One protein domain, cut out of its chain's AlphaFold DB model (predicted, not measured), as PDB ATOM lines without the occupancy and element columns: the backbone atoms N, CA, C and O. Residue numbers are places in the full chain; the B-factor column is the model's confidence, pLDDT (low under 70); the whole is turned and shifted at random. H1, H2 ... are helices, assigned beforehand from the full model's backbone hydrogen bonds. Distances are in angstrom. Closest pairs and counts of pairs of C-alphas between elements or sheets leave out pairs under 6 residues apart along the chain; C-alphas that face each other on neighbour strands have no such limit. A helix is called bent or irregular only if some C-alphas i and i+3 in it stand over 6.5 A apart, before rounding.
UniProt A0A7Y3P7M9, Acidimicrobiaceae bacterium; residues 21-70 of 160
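AT A GLANCE: This is residues 21 to 70 of the 160 residues of a protein of Acidimicrobiaceae bacterium (UniProt A0A7Y3P7M9). A short helix and a long one make an uneven V: H1 folds back through a tight turn into H2, whose residues 50 to 69 stick out as a free arm and make much of the length. The printed part has 50 residues with two named helices, H1 then H2, and no named strand: all helix. It is only just extended, close to loose, with a radius of gyration of the C-alphas of 14.8 A and spans of 46 by 21 by 12 A.

HOW THE PARTS SIT: H1, residues 21 to 36, and H2, residues 39 to 69, form a helical hairpin. Residues 30 to 35 of H1 alone touch residues 41 to 45 of H2; the closest C-alphas, of Leu 34 and Ser 41, are 5.8 A apart. The helices run opposite ways at a tilt of 35.4 degrees, only just steep. O i to N i+4 pairs are within hydrogen-bond range in 9 of 12 cases in H1 and 22 of 27 in H2.

IN THESE COORDINATES: H1 begins at C-alpha 21 (53.823, -6.350, -31.849) and is 23.7 A long; it is irregular, C-alphas 24 and 27 being 7.3 A apart. H2, 46.3 A long, ends at C-alpha 69 (31.102, -23.311, -27.731). It has a kink of 32 degrees near residue 46, and is only just irregular, with C-alphas 40 and 43 6.9 A apart.

THE WHOLE: The C-alphas farthest apart, of Ala 39 and Tyr 70, are 46.5 A apart. The printed part has no cut, and no printed residue is under pLDDT 70.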
ATOM      1  N   THR A  21      53.701  -7.706 -31.295       73.75
ATOM      2  CA  THR A  21      53.823  -6.350 -31.849       73.75
ATOM      3  C   THR A  21      53.203  -5.315 -30.914       73.75
ATOM      4  O   THR A  21      53.798  -4.257 -30.722       73.75
ATOM      5  N   SER A  22      52.093  -5.638 -30.241       80.50
ATOM      6  CA  SER A  22      51.484  -4.767 -29.223       80.50
ATOM      7  C   SER A  22      52.408  -4.446 -28.046       80.50
ATOM      8  O   SER A  22      52.357  -3.337 -27.506       80.50
ATOM      9  N   VAL A  23      53.295  -5.367 -27.656       80.25
ATOM     10  CA  VAL A  23      54.283  -5.125 -26.589       80.25
ATOM     11  C   VAL A  23      55.339  -4.103 -27.019       80.25
ATOM     12  O   VAL A  23      55.846  -3.369 -26.174       80.25
ATOM     13  N   ALA A  24      55.643  -4.010 -28.316       76.75
ATOM     14  CA  ALA A  24      56.667  -3.103 -28.824       76.75
ATOM     15  C   ALA A  24      56.244  -1.623 -28.775       76.75
ATOM     16  O   ALA A  24      57.096  -0.771 -28.546       76.75
ATOM     17  N   TYR A  25      54.954  -1.308 -28.953       80.12
ATOM     18  CA  TYR A  25      54.456   0.081 -28.956       80.12
ATOM     19  C   TYR A  25      53.574   0.450 -27.755       80.12
ATOM     20  O   TYR A  25      53.448   1.628 -27.417       80.12
ATOM     21  N   GLY A  26      52.943  -0.528 -27.097       82.12
ATOM     22  CA  GLY A  26      51.970  -0.296 -26.028       82.12
ATOM     23  C   GLY A  26      52.526   0.469 -24.817       82.12
ATOM     24  O   GLY A  26      51.944   1.488 -24.437       82.12
ATOM     25  N   PRO A  27      53.650   0.034 -24.212       82.81
ATOM     26  CA  PRO A  27      54.229   0.710 -23.052       82.81
ATOM     27  C   PRO A  27      54.622   2.163 -23.340       82.81
ATOM     28  O   PRO A  27      54.341   3.047 -22.532       82.81
ATOM     29  N   GLU A  28      55.226   2.425 -24.502       81.19
ATOM     30  CA  GLU A  28      55.637   3.772 -24.902       81.19
ATOM     31  C   GLU A  28      54.426   4.697 -25.079       81.19
ATOM     32  O   GLU A  28      54.408   5.801 -24.533       81.19
ATOM     33  N   ALA A  29      53.372   4.225 -25.751       84.00
ATOM     34  CA  ALA A  29      52.145   4.995 -25.934       84.00
ATOM     35  C   ALA A  29      51.503   5.398 -24.593       84.00
ATOM     36  O   ALA A  29      51.081   6.545 -24.429       84.00
ATOM     37  N   ILE A  30      51.479   4.492 -23.606       84.00
ATOM     38  CA  ILE A  30      50.968   4.780 -22.253       84.00
ATOM     39  C   ILE A  30      51.797   5.882 -21.582       84.00
ATOM     40  O   ILE A  30      51.231   6.811 -21.001       84.00
ATOM     41  N   ILE A  31      53.126   5.805 -21.676       83.56
ATOM     42  CA  ILE A  31      54.032   6.794 -21.079       83.56
ATOM     43  C   ILE A  31      53.824   8.169 -21.714       83.56
ATOM     44  O   ILE A  31      53.705   9.152 -20.986       83.56
ATOM     45  N   VAL A  32      53.735   8.250 -23.045       84.31
ATOM     46  CA  VAL A  32      53.520   9.516 -23.764       84.31
ATOM     47  C   VAL A  32      52.201  10.162 -23.344       84.31
ATOM     48  O   VAL A  32      52.176  11.346 -23.012       84.31
ATOM     49  N   VAL A  33      51.112   9.391 -23.287       85.25
ATOM     50  CA  VAL A  33      49.798   9.907 -22.877       85.25
ATOM     51  C   VAL A  33      49.812  10.379 -21.420       85.25
ATOM     52  O   VAL A  33      49.312  11.464 -21.128       85.25
ATOM     53  N   LEU A  34      50.416   9.619 -20.502       84.44
ATOM     54  CA  LEU A  34      50.518  10.017 -19.092       84.44
ATOM     55  C   LEU A  34      51.426  11.233 -18.892       84.44
ATOM     56  O   LEU A  34      51.104  12.097 -18.081       84.44
ATOM     57  N   ALA A  35      52.519  11.334 -19.648       82.00
ATOM     58  CA  ALA A  35      53.403  12.492 -19.627       82.00
ATOM     59  C   ALA A  35      52.674  13.764 -20.094       82.00
ATOM     60  O   ALA A  35      52.824  14.812 -19.464       82.00
ATOM     61  N   LEU A  36      51.830  13.665 -21.129       85.44
ATOM     62  CA  LEU A  36      50.958  14.760 -21.576       85.44
ATOM     63  C   LEU A  36      49.903  15.136 -20.525       85.44
ATOM     64  O   LEU A  36      49.578  16.312 -20.380       85.44
ATOM     65  N   ALA A  37      49.399  14.160 -19.764       82.19
ATOM     66  CA  ALA A  37      48.481  14.385 -18.644       82.19
ATOM     67  C   ALA A  37      49.164  14.992 -17.396       82.19
ATOM     68  O   ALA A  37      48.480  15.366 -16.443       82.19
ATOM     69  N   GLY A  38      50.498  15.093 -17.390       82.50
ATOM     70  CA  GLY A  38      51.303  15.710 -16.338       82.50
ATOM     71  C   GLY A  38      52.265  14.735 -15.657       82.50
ATOM     72  O   GLY A  38      51.936  13.579 -15.403       82.50
ATOM     73  N   ALA A  39      53.457  15.222 -15.289       74.12
ATOM     74  CA  ALA A  39      54.527  14.415 -14.684       74.12
ATOM     75  C   ALA A  39      54.115  13.716 -13.376       74.12
ATOM     76  O   ALA A  39      54.641  12.652 -13.044       74.12
ATOM     77  N   SER A  40      53.147  14.280 -12.650       76.00
ATOM     78  CA  SER A  40      52.578  13.644 -11.467       76.00
ATOM     79  C   SER A  40      51.823  12.365 -11.800       76.00
ATOM     80  O   SER A  40      51.735  11.540 -10.914       76.00
ATOM     81  N   SER A  41      51.333  12.138 -13.020       77.75
ATOM     82  CA  SER A  41      50.516  10.972 -13.400       77.75
ATOM     83  C   SER A  41      51.327   9.707 -13.701       77.75
ATOM     84  O   SER A  41      50.755   8.631 -13.849       77.75
ATOM     85  N   LEU A  42      52.662   9.785 -13.741       78.62
ATOM     86  CA  LEU A  42      53.528   8.640 -14.063       78.62
ATOM     87  C   LEU A  42      53.451   7.502 -13.030       78.62
ATOM     88  O   LEU A  42      53.662   6.344 -13.383       78.62
ATOM     89  N   HIS A  43      53.079   7.792 -11.776       84.62
ATOM     90  CA  HIS A  43      52.852   6.749 -10.764       84.62
ATOM     91  C   HIS A  43      51.691   5.806 -11.124       84.62
ATOM     92  O   HIS A  43      51.618   4.700 -10.590       84.62
ATOM     93  N   LEU A  44      50.802   6.212 -12.040       85.06
ATOM     94  CA  LEU A  44      49.673   5.403 -12.492       85.06
ATOM     95  C   LEU A  44      50.075   4.297 -13.475       85.06
ATOM     96  O   LEU A  44      49.266   3.408 -13.718       85.06
ATOM     97  N   ILE A  45      51.311   4.286 -13.990       86.62
ATOM     98  CA  ILE A  45      51.796   3.225 -14.889       86.62
ATOM     99  C   ILE A  45      51.580   1.841 -14.276       86.62
ATOM    100  O   ILE A  45      50.940   0.992 -14.886       86.62
ATOM    101  N   VAL A  46      52.051   1.635 -13.044       88.25
ATOM    102  CA  VAL A  46      51.984   0.330 -12.374       88.25
ATOM    103  C   VAL A  46      50.538  -0.154 -12.183       88.25
ATOM    104  O   VAL A  46      50.239  -1.265 -12.627       88.25
ATOM    105  N   PRO A  47      49.611   0.622 -11.580       91.00
ATOM    106  CA  PRO A  47      48.233   0.161 -11.418       91.00
ATOM    107  C   PRO A  47      47.505  -0.032 -12.756       91.00
ATOM    108  O   PRO A  47      46.719  -0.972 -12.873       91.00
ATOM    109  N   ILE A  48      47.790   0.784 -13.780       89.88
ATOM    110  CA  ILE A  48      47.222   0.602 -15.124       89.88
ATOM    111  C   ILE A  48      47.710  -0.715 -15.734       89.88
ATOM    112  O   ILE A  48      46.897  -1.500 -16.217       89.88
ATOM    113  N   THR A  49      49.010  -1.010 -15.667       88.75
ATOM    114  CA  THR A  49      49.559  -2.276 -16.170       88.75
ATOM    115  C   THR A  49      48.942  -3.477 -15.457       88.75
ATOM    116  O   THR A  49      48.550  -4.436 -16.117       88.75
ATOM    117  N   VAL A  50      48.785  -3.427 -14.129       92.50
ATOM    118  CA  VAL A  50      48.125  -4.503 -13.366       92.50
ATOM    119  C   VAL A  50      46.675  -4.694 -13.817       92.50
ATOM    120  O   VAL A  50      46.242  -5.831 -14.009       92.50
ATOM    121  N   ALA A  51      45.933  -3.606 -14.040       93.00
ATOM    122  CA  ALA A  51      44.566  -3.676 -14.548       93.00
ATOM    123  C   ALA A  51      44.496  -4.296 -15.956       93.00
ATOM    124  O   ALA A  51      43.631  -5.134 -16.205       93.00
ATOM    125  N   ILE A  52      45.430  -3.949 -16.852       91.12
ATOM    126  CA  ILE A  52      45.524  -4.541 -18.196       91.12
ATOM    127  C   ILE A  52      45.808  -6.043 -18.105       91.12
ATOM    128  O   ILE A  52      45.127  -6.832 -18.753       91.12
ATOM    129  N   VAL A  53      46.763  -6.467 -17.273       91.56
ATOM    130  CA  VAL A  53      47.079  -7.894 -17.086       91.56
ATOM    131  C   VAL A  53      45.868  -8.655 -16.546       91.56
ATOM    132  O   VAL A  53      45.533  -9.720 -17.065       91.56
ATOM    133  N   ALA A  54      45.168  -8.104 -15.552       94.88
ATOM    134  CA  ALA A  54      43.946  -8.706 -15.027       94.88
ATOM    135  C   ALA A  54      42.860  -8.836 -16.110       94.88
ATOM    136  O   ALA A  54      42.224  -9.885 -16.224       94.88
ATOM    137  N   LEU A  55      42.686  -7.806 -16.946       93.94
ATOM    138  CA  LEU A  55      41.759  -7.837 -18.075       93.94
ATOM    139  C   LEU A  55      42.135  -8.923 -19.093       93.94
ATOM    140  O   LEU A  55      41.261  -9.669 -19.529       93.94
ATOM    141  N   LEU A  56      43.419  -9.060 -19.435       91.38
ATOM    142  CA  LEU A  56      43.900 -10.104 -20.345       91.38
ATOM    143  C   LEU A  56      43.623 -11.508 -19.797       91.38
ATOM    144  O   LEU A  56      43.171 -12.373 -20.544       91.38
ATOM    145  N   VAL A  57      43.818 -11.736 -18.495       92.94
ATOM    146  CA  VAL A  57      43.484 -13.019 -17.854       92.94
ATOM    147  C   VAL A  57      41.995 -13.333 -18.016       92.94
ATOM    148  O   VAL A  57      41.640 -14.444 -18.414       92.94
ATOM    149  N   ILE A  58      41.120 -12.356 -17.767       95.25
ATOM    150  CA  ILE A  58      39.669 -12.515 -17.948       95.25
ATOM    151  C   ILE A  58      39.335 -12.822 -19.412       95.25
ATOM    152  O   ILE A  58      38.561 -13.744 -19.681       95.25
ATOM    153  N   LEU A  59      39.944 -12.103 -20.360       91.06
ATOM    154  CA  LEU A  59      39.751 -12.340 -21.790       91.06
ATOM    155  C   LEU A  59      40.157 -13.757 -22.186       91.06
ATOM    156  O   LEU A  59      39.410 -14.409 -22.907       91.06
ATOM    157  N   VAL A  60      41.278 -14.276 -21.678       90.25
ATOM    158  CA  VAL A  60      41.698 -15.659 -21.946       90.25
ATOM    159  C   VAL A  60      40.631 -16.652 -21.486       90.25
ATOM    160  O   VAL A  60      40.273 -17.553 -22.243       90.25
ATOM    161  N   PHE A  61      40.068 -16.490 -20.286       92.81
ATOM    162  CA  PHE A  61      38.984 -17.364 -19.822       92.81
ATOM    163  C   PHE A  61      37.724 -17.252 -20.684       92.81
ATOM    164  O   PHE A  61      37.095 -18.269 -20.979       92.81
ATOM    165  N   PHE A  62      37.368 -16.040 -21.103       89.19
ATOM    166  CA  PHE A  62      36.201 -15.803 -21.947       89.19
ATOM    167  C   PHE A  62      36.378 -16.409 -23.344       89.19
ATOM    168  O   PHE A  62      35.509 -17.139 -23.818       89.19
ATOM    169  N   TYR A  63      37.530 -16.193 -23.982       87.00
ATOM    170  CA  TYR A  63      37.826 -16.750 -25.300       87.00
ATOM    171  C   TYR A  63      37.871 -18.275 -25.291       87.00
ATOM    172  O   TYR A  63      37.388 -18.881 -26.241       87.00
ATOM    173  N   ARG A  64      38.366 -18.907 -24.219       87.31
ATOM    174  CA  ARG A  64      38.316 -20.374 -24.091       87.31
ATOM    175  C   ARG A  64      36.882 -20.897 -24.142       87.31
ATOM    176  O   ARG A  64      36.603 -21.796 -24.921       87.31
ATOM    177  N   GLN A  65      35.966 -20.269 -23.404       87.75
ATOM    178  CA  GLN A  65      34.548 -20.646 -23.441       87.75
ATOM    179  C   GLN A  65      33.932 -20.453 -24.831       87.75
ATOM    180  O   GLN A  65      33.161 -21.294 -25.287       87.75
ATOM    181  N   VAL A  66      34.277 -19.362 -25.519       86.44
ATOM    182  CA  VAL A  66      33.778 -19.097 -26.877       86.44
ATOM    183  C   VAL A  66      34.308 -20.131 -27.872       86.44
ATOM    184  O   VAL A  66      33.538 -20.611 -28.699       86.44
ATOM    185  N   ILE A  67      35.589 -20.494 -27.792       85.50
ATOM    186  CA  ILE A  67      36.199 -21.503 -28.670       85.50
ATOM    187  C   ILE A  67      35.545 -22.872 -28.448       85.50
ATOM    188  O   ILE A  67      35.185 -23.532 -29.421       85.50
ATOM    189  N   ASP A  68      35.316 -23.261 -27.191       85.38
ATOM    190  CA  ASP A  68      34.656 -24.527 -26.853       85.38
ATOM    191  C   ASP A  68      33.193 -24.562 -27.335       85.38
ATOM    192  O   ASP A  68      32.711 -25.594 -27.803       85.38
ATOM    193  N   ALA A  69      32.485 -23.430 -27.266       84.81
ATOM    194  CA  ALA A  69      31.102 -23.311 -27.731       84.81
ATOM    195  C   ALA A  69      30.971 -23.256 -29.268       84.81
ATOM    196  O   ALA A  69      29.935 -23.646 -29.808       84.81
ATOM    197  N   TYR A  70      32.004 -22.788 -29.977       83.31
ATOM    198  CA  TYR A  70      32.011 -22.615 -31.434       83.31
ATOM    199  C   TYR A  70      33.220 -23.311 -32.092       83.31
ATOM    200  O   TYR A  70      34.066 -22.645 -32.698       83.31
TER     201      TYR A  70